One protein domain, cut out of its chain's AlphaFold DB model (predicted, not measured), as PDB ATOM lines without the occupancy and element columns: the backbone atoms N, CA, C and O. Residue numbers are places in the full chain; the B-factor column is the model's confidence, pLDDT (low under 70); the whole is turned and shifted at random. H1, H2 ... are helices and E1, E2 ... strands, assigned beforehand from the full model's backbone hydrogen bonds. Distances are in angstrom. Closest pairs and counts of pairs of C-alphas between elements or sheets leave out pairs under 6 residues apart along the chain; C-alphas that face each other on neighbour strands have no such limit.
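AT A GLANCE: This is residues 18 to 95 of the 394 residues of the protein "NodB homology domain-containing protein" of Diploscapter pachys (UniProt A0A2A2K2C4). A long, thin domain has a small sheet of three strands, E1, E5 and E2, at one end and a two-stranded hairpin, E3 and E4, toward the other. Three stretches of chain run between the two ends, and on the hairpin's side sit two very short helices, H2 beside E3 and H1 beyond H2, with a long loop between them. The printed part has 78 residues, with two named helices and then five named strands along the chain, H1 H2 E1 E2 E3 E4 E5, of the class mixed, helices and strands. The larger sheet is mixed, in the order E1, E5, E2, and the hairpin is antiparallel. The whole is loose, with a radius of gyration of the C-alphas of 16.3 A, and is a rod of 53 by 24 by 14 A.

IN THESE COORDINATES: In the larger sheet, E1 is residues 50 to 53, E5 is residues 92 to 95, and E2 is residues 56 to 63, 17.9 A long. E2 bends by 58 degrees at residue 59. E5 ends at C-alpha 95 (-4.652, -37.205, 53.566). E3, residues 68 to 74, is 19.3 A long and begins at C-alpha 68 (-14.144, -33.262, 34.755), and E4, residues 80 to 87, is 18.6 A long. H1, residues 22 to 26, begins at C-alpha 22 (-11.986, -22.151, 34.353), and H2 is residues 38 to 41.

HOW THE PARTS SIT: E5 is the inner strand of its sheet. E1 and E5 are parallel at 21 degrees, with N 51 and O 92 at 2.8 A. E5 and E2 are antiparallel at 139 degrees, with N 62 and O 93 at 2.8 A. This sheet is only just strongly twisted, its C-alphas lying up to 4.0 A off the best plane. E3 and E4 form an antiparallel hairpin at 158 degrees, with N 71 and O 84 at 2.8 A. Residues 43 to 44 make a short antiparallel pairing with residues 68 to 69 of E3. The closest C-alphas of H2 and E3, those of Ala 38 and Val 72, are 6.3 A apart. H1 and H2 touch, their closest C-alphas, those of Ser 23 and Ile 41, being 5.2 A apart. Neither helix is on the three-stranded sheet, and H1 is apart from E3 and E4. In H1, 0 of 1 O i to N i+4 pairs and 2 of 2 O i to N i+3 pairs are within hydrogen-bond range; H2 is too short for an O i to N i+4 pair.

THE WHOLE: The two C-alphas farthest apart, those of Glu 57 and Pro 76, are 54.4 A from each other. The printed part has no cut. The link from H1 to H2, 11 residues, is long. The mean pLDDT of the printed part is 82.2, and it is under 70 at residues 18 to 19, 29 to 33 and 47 to 49.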
ATOM      1  N   GLY A  18     -11.662 -16.789  41.109       63.00
ATOM      2  CA  GLY A  18     -10.697 -17.879  41.269       63.00
ATOM      3  C   GLY A  18     -11.301 -19.229  41.677       63.00
ATOM      4  O   GLY A  18     -10.603 -20.229  41.579       63.00
ATOM      5  N   ALA A  19     -12.571 -19.288  42.098       65.69
ATOM      6  CA  ALA A  19     -13.268 -20.540  42.430       65.69
ATOM      7  C   ALA A  19     -14.234 -21.004  41.320       65.69
ATOM      8  O   ALA A  19     -14.928 -22.012  41.466       65.69
ATOM      9  N   GLU A  20     -14.331 -20.251  40.222       74.19
ATOM     10  CA  GLU A  20     -15.151 -20.612  39.073       74.19
ATOM     11  C   GLU A  20     -14.532 -21.724  38.217       74.19
ATOM     12  O   GLU A  20     -13.319 -21.876  38.128       74.19
ATOM     13  N   ASP A  21     -15.387 -22.460  37.506       79.31
ATOM     14  CA  ASP A  21     -14.968 -23.397  36.465       79.31
ATOM     15  C   ASP A  21     -14.153 -22.660  35.383       79.31
ATOM     16  O   ASP A  21     -14.725 -21.877  34.617       79.31
ATOM     17  N   PRO A  22     -12.842 -22.930  35.238       80.25
ATOM     18  CA  PRO A  22     -11.986 -22.151  34.353       80.25
ATOM     19  C   PRO A  22     -12.340 -22.327  32.871       80.25
ATOM     20  O   PRO A  22     -11.971 -21.495  32.037       80.25
ATOM     21  N   SER A  23     -13.085 -23.378  32.506       83.12
ATOM     22  CA  SER A  23     -13.537 -23.573  31.128       83.12
ATOM     23  C   SER A  23     -14.510 -22.476  30.676       83.12
ATOM     24  O   SER A  23     -14.522 -22.144  29.488       83.12
ATOM     25  N   VAL A  24     -15.250 -21.836  31.594       81.62
ATOM     26  CA  VAL A  24     -16.220 -20.780  31.248       81.62
ATOM     27  C   VAL A  24     -15.541 -19.547  30.654       81.62
ATOM     28  O   VAL A  24     -16.125 -18.874  29.803       81.62
ATOM     29  N   TRP A  25     -14.276 -19.288  30.999       81.25
ATOM     30  CA  TRP A  25     -13.489 -18.190  30.433       81.25
ATOM     31  C   TRP A  25     -13.254 -18.326  28.924       81.25
ATOM     32  O   TRP A  25     -12.990 -17.331  28.254       81.25
ATOM     33  N   LYS A  26     -13.431 -19.523  28.346       80.62
ATOM     34  CA  LYS A  26     -13.419 -19.717  26.885       80.62
ATOM     35  C   LYS A  26     -14.632 -19.080  26.188       80.62
ATOM     36  O   LYS A  26     -14.582 -18.861  24.975       80.62
ATOM     37  N   LEU A  27     -15.707 -18.805  26.933       77.19
ATOM     38  CA  LEU A  27     -16.939 -18.168  26.456       77.19
ATOM     39  C   LEU A  27     -16.991 -16.668  26.786       77.19
ATOM     40  O   LEU A  27     -17.508 -15.885  25.988       77.19
ATOM     41  N   PHE A  28     -16.453 -16.254  27.938       72.75
ATOM     42  CA  PHE A  28     -16.425 -14.846  28.344       72.75
ATOM     43  C   PHE A  28     -15.465 -14.003  27.482       72.75
ATOM     44  O   PHE A  28     -14.445 -14.476  26.991       72.75
ATOM     45  N   GLY A  29     -15.807 -12.725  27.271       68.00
ATOM     46  CA  GLY A  29     -14.990 -11.779  26.492       68.00
ATOM     47  C   GLY A  29     -15.181 -11.829  24.967       68.00
ATOM     48  O   GLY A  29     -14.492 -11.103  24.253       68.00
ATOM     49  N   ARG A  30     -16.122 -12.638  24.458       68.81
ATOM     50  CA  ARG A  30     -16.455 -12.744  23.024       68.81
ATOM     51  C   ARG A  30     -17.824 -12.137  22.710       68.81
ATOM     52  O   ARG A  30     -18.718 -12.128  23.555       68.81
ATOM     53  N   ASP A  31     -17.999 -11.628  21.489       67.94
ATOM     54  CA  ASP A  31     -19.308 -11.162  21.014       67.94
ATOM     55  C   ASP A  31     -20.237 -12.363  20.765       67.94
ATOM     56  O   ASP A  31     -19.782 -13.416  20.314       67.94
ATOM     57  N   HIS A  32     -21.541 -12.201  20.998       65.94
ATOM     58  CA  HIS A  32     -22.568 -13.242  20.852       65.94
ATOM     59  C   HIS A  32     -22.577 -13.902  19.463       65.94
ATOM     60  O   HIS A  32     -22.911 -15.075  19.338       65.94
ATOM     61  N   ARG A  33     -22.173 -13.166  18.419       66.62
ATOM     62  CA  ARG A  33     -22.059 -13.660  17.031       66.62
ATOM     63  C   ARG A  33     -20.815 -14.513  16.777       66.62
ATOM     64  O   ARG A  33     -20.705 -15.133  15.729       66.62
ATOM     65  N   THR A  34     -19.873 -14.501  17.714       70.38
ATOM     66  CA  THR A  34     -18.558 -15.153  17.631       70.38
ATOM     67  C   THR A  34     -18.361 -16.197  18.728       70.38
ATOM     68  O   THR A  34     -17.243 -16.670  18.951       70.38
ATOM     69  N   LEU A  35     -19.435 -16.540  19.449       71.88
ATOM     70  CA  LEU A  35     -19.370 -17.553  20.488       71.88
ATOM     71  C   LEU A  35     -19.067 -18.918  19.854       71.88
ATOM     72  O   LEU A  35     -19.712 -19.301  18.877       71.88
ATOM     73  N   PRO A  36     -18.077 -19.652  20.382       76.88
ATOM     74  CA  PRO A  36     -17.831 -21.021  19.960       76.88
ATOM     75  C   PRO A  36     -18.998 -21.939  20.381       76.88
ATOM     76  O   PRO A  36     -19.794 -21.561  21.246       76.88
ATOM     77  N   PRO A  37     -19.100 -23.156  19.813       84.12
ATOM     78  CA  PRO A  37     -20.076 -24.150  20.252       84.12
ATOM     79  C   PRO A  37     -19.975 -24.408  21.759       84.12
ATOM     80  O   PRO A  37     -18.872 -24.405  22.307       84.12
ATOM     81  N   ALA A  38     -21.097 -24.701  22.422       82.81
ATOM     82  CA  ALA A  38     -21.111 -24.977  23.862       82.81
ATOM     83  C   ALA A  38     -20.183 -26.139  24.268       82.81
ATOM     84  O   ALA A  38     -19.685 -26.156  25.387       82.81
ATOM     85  N   SER A  39     -19.846 -27.044  23.347       85.69
ATOM     86  CA  SER A  39     -18.920 -28.146  23.615       85.69
ATOM     87  C   SER A  39     -17.498 -27.719  24.001       85.69
ATOM     88  O   SER A  39     -16.747 -28.500  24.580       85.69
ATOM     89  N   VAL A  40     -17.093 -26.464  23.760       86.56
ATOM     90  CA  VAL A  40     -15.772 -25.968  24.204       86.56
ATOM     91  C   VAL A  40     -15.596 -25.939  25.725       86.56
ATOM     92  O   VAL A  40     -14.461 -25.827  26.206       86.56
ATOM     93  N   ILE A  41     -16.706 -26.029  26.462       88.06
ATOM     94  CA  ILE A  41     -16.744 -26.067  27.921       88.06
ATOM     95  C   ILE A  41     -17.108 -27.457  28.470       88.06
ATOM     96  O   ILE A  41     -17.325 -27.578  29.672       88.06
ATOM     97  N   ASP A  42     -17.176 -28.490  27.624       91.25
ATOM     98  CA  ASP A  42     -17.490 -29.868  28.038       91.25
ATOM     99  C   ASP A  42     -16.383 -30.467  28.916       91.25
ATOM    100  O   ASP A  42     -16.649 -31.154  29.902       91.25
ATOM    101  N   THR A  43     -15.123 -30.173  28.586       90.50
ATOM    102  CA  THR A  43     -13.967 -30.578  29.391       90.50
ATOM    103  C   THR A  43     -13.675 -29.527  30.454       90.50
ATOM    104  O   THR A  43     -13.313 -28.389  30.132       90.50
ATOM    105  N   ILE A  44     -13.774 -29.939  31.715       88.19
ATOM    106  CA  ILE A  44     -13.490 -29.105  32.879       88.19
ATOM    107  C   ILE A  44     -12.085 -29.465  33.369       88.19
ATOM    108  O   ILE A  44     -11.870 -30.618  33.750       88.19
ATOM    109  N   PRO A  45     -11.111 -28.537  33.333       83.19
ATOM    110  CA  PRO A  45      -9.779 -28.789  33.871       83.19
ATOM    111  C   PRO A  45      -9.851 -29.324  35.303       83.19
ATOM    112  O   PRO A  45     -10.737 -28.932  36.064       83.19
ATOM    113  N   ALA A  46      -8.928 -30.214  35.665       78.12
ATOM    114  CA  ALA A  46      -8.762 -30.578  37.065       78.12
ATOM    115  C   ALA A  46      -8.451 -29.306  37.879       78.12
ATOM    116  O   ALA A  46      -7.778 -28.405  37.367       78.12
ATOM    117  N   GLY A  47      -8.979 -29.218  39.102       68.69
ATOM    118  CA  GLY A  47      -8.729 -28.072  39.978       68.69
ATOM    119  C   GLY A  47      -7.226 -27.863  40.177       68.69
ATOM    120  O   GLY A  47      -6.474 -28.834  40.254       68.69
ATOM    121  N   THR A  48      -6.783 -26.607  40.222       66.00
ATOM    122  CA  THR A  48      -5.388 -26.262  40.557       66.00
ATOM    123  C   THR A  48      -5.122 -26.290  42.056       66.00
ATOM    124  O   THR A  48      -3.965 -26.283  42.470       66.00
ATOM    125  N   ASP A  49      -6.191 -26.299  42.847       69.69
ATOM    126  CA  ASP A  49      -6.125 -26.338  44.296       69.69
ATOM    127  C   ASP A  49      -5.721 -27.733  44.783       69.69
ATOM    128  O   ASP A  49      -5.825 -28.735  44.067       69.69
ATOM    129  N   VAL A  50      -5.239 -27.777  46.017       76.38
ATOM    130  CA  VAL A  50      -4.956 -29.005  46.751       76.38
ATOM    131  C   VAL A  50      -6.028 -29.134  47.818       76.38
ATOM    132  O   VAL A  50      -6.234 -28.201  48.592       76.38
ATOM    133  N   ASP A  51      -6.694 -30.280  47.856       80.88
ATOM    134  CA  ASP A  51      -7.584 -30.626  48.955       80.88
ATOM    135  C   ASP A  51      -6.796 -31.405  50.009       80.88
ATOM    136  O   ASP A  51      -6.133 -32.396  49.695       80.88
ATOM    137  N   ILE A  52      -6.810 -30.918  51.247       79.69
ATOM    138  CA  ILE A  52      -6.045 -31.494  52.352       79.69
ATOM    139  C   ILE A  52      -7.014 -31.891  53.457       79.69
ATOM    140  O   ILE A  52      -7.608 -31.041  54.122       79.69
ATOM    141  N   GLU A  53      -7.105 -33.190  53.718       82.25
ATOM    142  CA  GLU A  53      -8.003 -33.754  54.720       82.25
ATOM    143  C   GLU A  53      -7.240 -34.373  55.896       82.25
ATOM    144  O   GLU A  53      -6.116 -34.843  55.767       82.25
ATOM    145  N   GLY A  54      -7.873 -34.426  57.069       82.94
ATOM    146  CA  GLY A  54      -7.339 -35.090  58.263       82.94
ATOM    147  C   GLY A  54      -6.253 -34.322  59.051       82.94
ATOM    148  O   GLY A  54      -5.643 -33.385  58.547       82.94
ATOM    149  N   PRO A  55      -6.013 -34.679  60.329       84.56
ATOM    150  CA  PRO A  55      -5.000 -34.033  61.160       84.56
ATOM    151  C   PRO A  55      -3.675 -34.814  61.215       84.56
ATOM    152  O   PRO A  55      -3.647 -36.045  61.333       84.56
ATOM    153  N   GLY A  56      -2.560 -34.086  61.283       88.19
ATOM    154  CA  GLY A  56      -1.222 -34.657  61.478       88.19
ATOM    155  C   GLY A  56      -0.212 -34.169  60.446       88.19
ATOM    156  O   GLY A  56      -0.514 -33.298  59.643       88.19
ATOM    157  N   GLU A  57       1.006 -34.687  60.514       90.06
ATOM    158  CA  GLU A  57       2.120 -34.299  59.642       90.06
ATOM    159  C   GLU A  57       2.607 -35.469  58.776       90.06
ATOM    160  O   GLU A  57       3.638 -35.374  58.118       90.06
ATOM    161  N   ILE A  58       1.887 -36.593  58.773       92.69
ATOM    162  CA  ILE A  58       2.166 -37.718  57.880       92.69
ATOM    163  C   ILE A  58       1.299 -37.564  56.640       92.69
ATOM    164  O   ILE A  58       0.078 -37.683  56.728       92.69
ATOM    165  N   LEU A  59       1.940 -37.303  55.503       90.06
ATOM    166  CA  LEU A  59       1.275 -36.970  54.249       90.06
ATOM    167  C   LEU A  59       1.110 -38.209  53.374       90.06
ATOM    168  O   LEU A  59       2.064 -38.962  53.148       90.06
ATOM    169  N   LYS A  60      -0.091 -38.374  52.827       89.25
ATOM    170  CA  LYS A  60      -0.411 -39.394  51.836       89.25
ATOM    171  C   LYS A  60      -1.257 -38.774  50.732       89.25
ATOM    172  O   LYS A  60      -2.336 -38.268  50.988       89.25
ATOM    173  N   VAL A  61      -0.801 -38.873  49.491       87.94
ATOM    174  CA  VAL A  61      -1.615 -38.485  48.334       87.94
ATOM    175  C   VAL A  61      -2.716 -39.531  48.158       87.94
ATOM    176  O   VAL A  61      -2.416 -40.701  47.888       87.94
ATOM    177  N   ALA A  62      -3.965 -39.121  48.369       85.50
ATOM    178  CA  ALA A  62      -5.157 -39.968  48.360       85.50
ATOM    179  C   ALA A  62      -5.778 -40.073  46.962       85.50
ATOM    180  O   ALA A  62      -6.168 -41.164  46.538       85.50
ATOM    181  N   GLY A  63      -5.767 -38.967  46.218       82.94
ATOM    182  CA  GLY A  63      -6.337 -38.852  44.881       82.94
ATOM    183  C   GLY A  63      -5.477 -37.956  43.996       82.94
ATOM    184  O   GLY A  63      -4.918 -36.966  44.453       82.94
ATOM    185  N   THR A  64      -5.323 -38.320  42.724       83.19
ATOM    186  CA  THR A  64      -4.648 -37.479  41.721       83.19
ATOM    187  C   THR A  64      -5.668 -36.643  40.954       83.19
ATOM    188  O   THR A  64      -6.773 -37.146  40.748       83.19
ATOM    189  N   PRO A  65      -5.303 -35.458  40.430       84.69
ATOM    190  CA  PRO A  65      -6.256 -34.564  39.787       84.69
ATOM    191  C   PRO A  65      -6.993 -35.244  38.633       84.69
ATOM    192  O   PRO A  65      -6.381 -35.879  37.766       84.69
ATOM    193  N   VAL A  66      -8.313 -35.094  38.613       86.88
ATOM    194  CA  VAL A  66      -9.188 -35.683  37.599       86.88
ATOM    195  C   VAL A  66      -9.828 -34.574  36.787       86.88
ATOM    196  O   VAL A  66     -10.512 -33.705  37.321       86.88
ATOM    197  N   THR A  67      -9.648 -34.626  35.468       89.00
ATOM    198  CA  THR A  67     -10.371 -33.757  34.535       89.00
ATOM    199  C   THR A  67     -11.855 -34.120  34.549       89.00
ATOM    200  O   THR A  67     -12.224 -35.279  34.323       89.00
ATOM    201  N   GLY A  68     -12.698 -33.124  34.798       90.12
ATOM    202  CA  GLY A  68     -14.144 -33.262  34.755       90.12
ATOM    203  C   GLY A  68     -14.665 -33.316  33.323       90.12
ATOM    204  O   GLY A  68     -14.063 -32.784  32.387       90.12
ATOM    205  N   GLN A  69     -15.821 -33.945  33.164       92.94
ATOM    206  CA  GLN A  69     -16.529 -34.037  31.903       92.94
ATOM    207  C   GLN A  69     -17.995 -33.699  32.136       92.94
ATOM    208  O   GLN A  69     -18.658 -34.284  32.996       92.94
ATOM    209  N   ARG A  70     -18.505 -32.773  31.336       92.94
ATOM    210  CA  ARG A  70     -19.930 -32.505  31.219       92.94
ATOM    211  C   ARG A  70     -20.365 -32.558  29.766       92.94
ATOM    212  O   ARG A  70     -19.548 -32.443  28.855       92.94
ATOM    213  N   SER A  71     -21.665 -32.694  29.593       92.62
ATOM    214  CA  SER A  71     -22.364 -32.614  28.325       92.62
ATOM    215  C   SER A  71     -23.347 -31.451  28.402       92.62
ATOM    216  O   SER A  71     -24.252 -31.448  29.244       92.62
ATOM    217  N   VAL A  72     -23.150 -30.441  27.554       89.56
ATOM    218  CA  VAL A  72     -23.996 -29.242  27.515       89.56
ATOM    219  C   VAL A  72     -25.045 -29.360  26.410       89.56
ATOM    220  O   VAL A  72     -24.715 -29.575  25.244       89.56
ATOM    221  N   VAL A  73     -26.320 -29.174  26.759       88.94
ATOM    222  CA  VAL A  73     -27.433 -29.161  25.800       88.94
ATOM    223  C   VAL A  73     -27.848 -27.720  25.532       88.94
ATOM    224  O   VAL A  73     -28.138 -26.958  26.457       88.94
ATOM    225  N   THR A  74     -27.893 -27.344  24.255       85.88
ATOM    226  CA  THR A  74     -28.297 -26.004  23.817       85.88
ATOM    227  C   THR A  74     -29.659 -26.009  23.138       85.88
ATOM    228  O   THR A  74     -29.929 -26.851  22.281       85.88
ATOM    229  N   GLY A  75     -30.487 -25.016  23.457       82.56
ATOM    230  CA  GLY A  75     -31.746 -24.753  22.772       82.56
ATOM    231  C   GLY A  75     -31.565 -24.086  21.396       82.56
ATOM    232  O   GLY A  75     -30.458 -23.687  21.028       82.56
ATOM    233  N   PRO A  76     -32.657 -23.892  20.631       78.38
ATOM    234  CA  PRO A  76     -32.622 -23.346  19.264       78.38
ATOM    235  C   PRO A  76     -32.027 -21.935  19.136       78.38
ATOM    236  O   PRO A  76     -31.598 -21.531  18.059       78.38
ATOM    237  N   ASN A  77     -32.012 -21.172  20.229       74.56
ATOM    238  CA  ASN A  77     -31.436 -19.828  20.319       74.56
ATOM    239  C   ASN A  77     -29.970 -19.829  20.803       74.56
ATOM    240  O   ASN A  77     -29.429 -18.761  21.087       74.56
ATOM    241  N   GLY A  78     -29.347 -21.004  20.939       73.12
ATOM    242  CA  GLY A  78     -27.988 -21.169  21.453       73.12
ATOM    243  C   GLY A  78     -27.862 -21.035  22.974       73.12
ATOM    244  O   GLY A  78     -26.748 -21.102  23.489       73.12
ATOM    245  N   ALA A  79     -28.967 -20.854  23.707       75.25
ATOM    246  CA  ALA A  79     -28.939 -20.832  25.166       75.25
ATOM    247  C   ALA A  79     -28.676 -22.237  25.717       75.25
ATOM    248  O   ALA A  79     -29.244 -23.211  25.225       75.25
ATOM    249  N   ILE A  80     -27.851 -22.336  26.758       81.88
ATOM    250  CA  ILE A  80     -27.671 -23.582  27.508       81.88
ATOM    251  C   ILE A  80     -28.976 -23.869  28.257       81.88
ATOM    252  O   ILE A  80     -29.402 -23.062  29.081       81.88
ATOM    253  N   THR A  81     -29.625 -24.987  27.938       86.69
ATOM    254  CA  THR A  81     -30.901 -25.401  28.542       86.69
ATOM    255  C   THR A  81     -30.730 -26.502  29.573       86.69
ATOM    256  O   THR A  81     -31.561 -26.617  30.466       86.69
ATOM    257  N   ASP A  82     -29.678 -27.309  29.440       87.94
ATOM    258  CA  ASP A  82     -29.357 -28.379  30.379       87.94
ATOM    259  C   ASP A  82     -27.844 -28.631  30.409       87.94
ATOM    260  O   ASP A  82     -27.136 -28.401  29.421       87.94
ATOM    261  N   VAL A  83     -27.353 -29.092  31.555       88.88
ATOM    262  CA  VAL A  83     -25.957 -29.477  31.762       88.88
ATOM    263  C   VAL A  83     -25.933 -30.764  32.564       88.88
ATOM    264  O   VAL A  83     -26.337 -30.797  33.725       88.88
ATOM    265  N   ARG A  84     -25.375 -31.816  31.969       92.00
ATOM    266  CA  ARG A  84     -25.162 -33.090  32.646       92.00
ATOM    267  C   ARG A  84     -23.687 -33.272  32.956       92.00
ATOM    268  O   ARG A  84     -22.866 -33.223  32.051       92.00
ATOM    269  N   PHE A  85     -23.350 -33.517  34.217       90.81
ATOM    270  CA  PHE A  85     -21.990 -33.884  34.606       90.81
ATOM    271  C   PHE A  85     -21.825 -35.400  34.503       90.81
ATOM    272  O   PHE A  85     -22.464 -36.153  35.236       90.81
ATOM    273  N   ASP A  86     -20.972 -35.837  33.583       91.31
ATOM    274  CA  ASP A  86     -20.609 -37.243  33.397       91.31
ATOM    275  C   ASP A  86     -19.478 -37.645  34.353       91.31
ATOM    276  O   ASP A  86     -19.379 -38.797  34.780       91.31
ATOM    277  N   ARG A  87     -18.626 -36.677  34.709       91.69
ATOM    278  CA  ARG A  87     -17.561 -36.804  35.703       91.69
ATOM    279  C   ARG A  87     -17.286 -35.448  36.341       91.69
ATOM    280  O   ARG A  87     -17.076 -34.469  35.629       91.69
ATOM    281  N   LEU A  88     -17.247 -35.389  37.666       88.19
ATOM    282  CA  LEU A  88     -16.844 -34.170  38.365       88.19
ATOM    283  C   LEU A  88     -15.319 -33.995  38.296       88.19
ATOM    284  O   LEU A  88     -14.602 -34.997  38.372       88.19
ATOM    285  N   PRO A  89     -14.814 -32.762  38.110       86.81
ATOM    286  CA  PRO A  89     -13.394 -32.496  38.280       86.81
ATOM    287  C   PRO A  89     -13.018 -32.683  39.753       86.81
ATOM    288  O   PRO A  89     -13.796 -32.316  40.633       86.81
ATOM    289  N   ALA A  90     -11.832 -33.228  40.011       84.00
ATOM    290  CA  ALA A  90     -11.291 -33.367  41.362       84.00
ATOM    291  C   ALA A  90      -9.872 -32.775  41.420       84.00
ATOM    292  O   ALA A  90      -9.114 -32.964  40.456       84.00
ATOM    293  N   PRO A  91      -9.526 -32.034  42.488       83.75
ATOM    294  CA  PRO A  91      -8.171 -31.542  42.723       83.75
ATOM    295  C   PRO A  91      -7.212 -32.679  43.112       83.75
ATOM    296  O   PRO A  91      -7.554 -33.861  43.088       83.75
ATOM    297  N   LEU A  92      -5.973 -32.316  43.439       83.62
ATOM    298  CA  LEU A  92      -5.046 -33.217  44.118       83.62
ATOM    299  C   LEU A  92      -5.491 -33.367  45.577       83.62
ATOM    300  O   LEU A  92      -5.597 -32.364  46.271       83.62
ATOM    301  N   GLU A  93      -5.719 -34.595  46.033       87.00
ATOM    302  CA  GLU A  93      -6.194 -34.879  47.393       87.00
ATOM    303  C   GLU A  93      -5.055 -35.441  48.249       87.00
ATOM    304  O   GLU A  93      -4.355 -36.383  47.847       87.00
ATOM    305  N   VAL A  94      -4.872 -34.884  49.443       87.56
ATOM    306  CA  VAL A  94      -3.836 -35.274  50.401       87.56
ATOM    307  C   VAL A  94      -4.461 -35.563  51.758       87.56
ATOM    308  O   VAL A  94      -4.945 -34.666  52.440       87.56
ATOM    309  N   ASP A  95      -4.346 -36.811  52.197       88.56
ATOM    310  CA  ASP A  95      -4.652 -37.205  53.566       88.56
ATOM    311  C   ASP A  95      -3.462 -36.867  54.473       88.56
ATOM    312  O   ASP A  95      -2.338 -37.347  54.273       88.56
TER     313      ASP A  95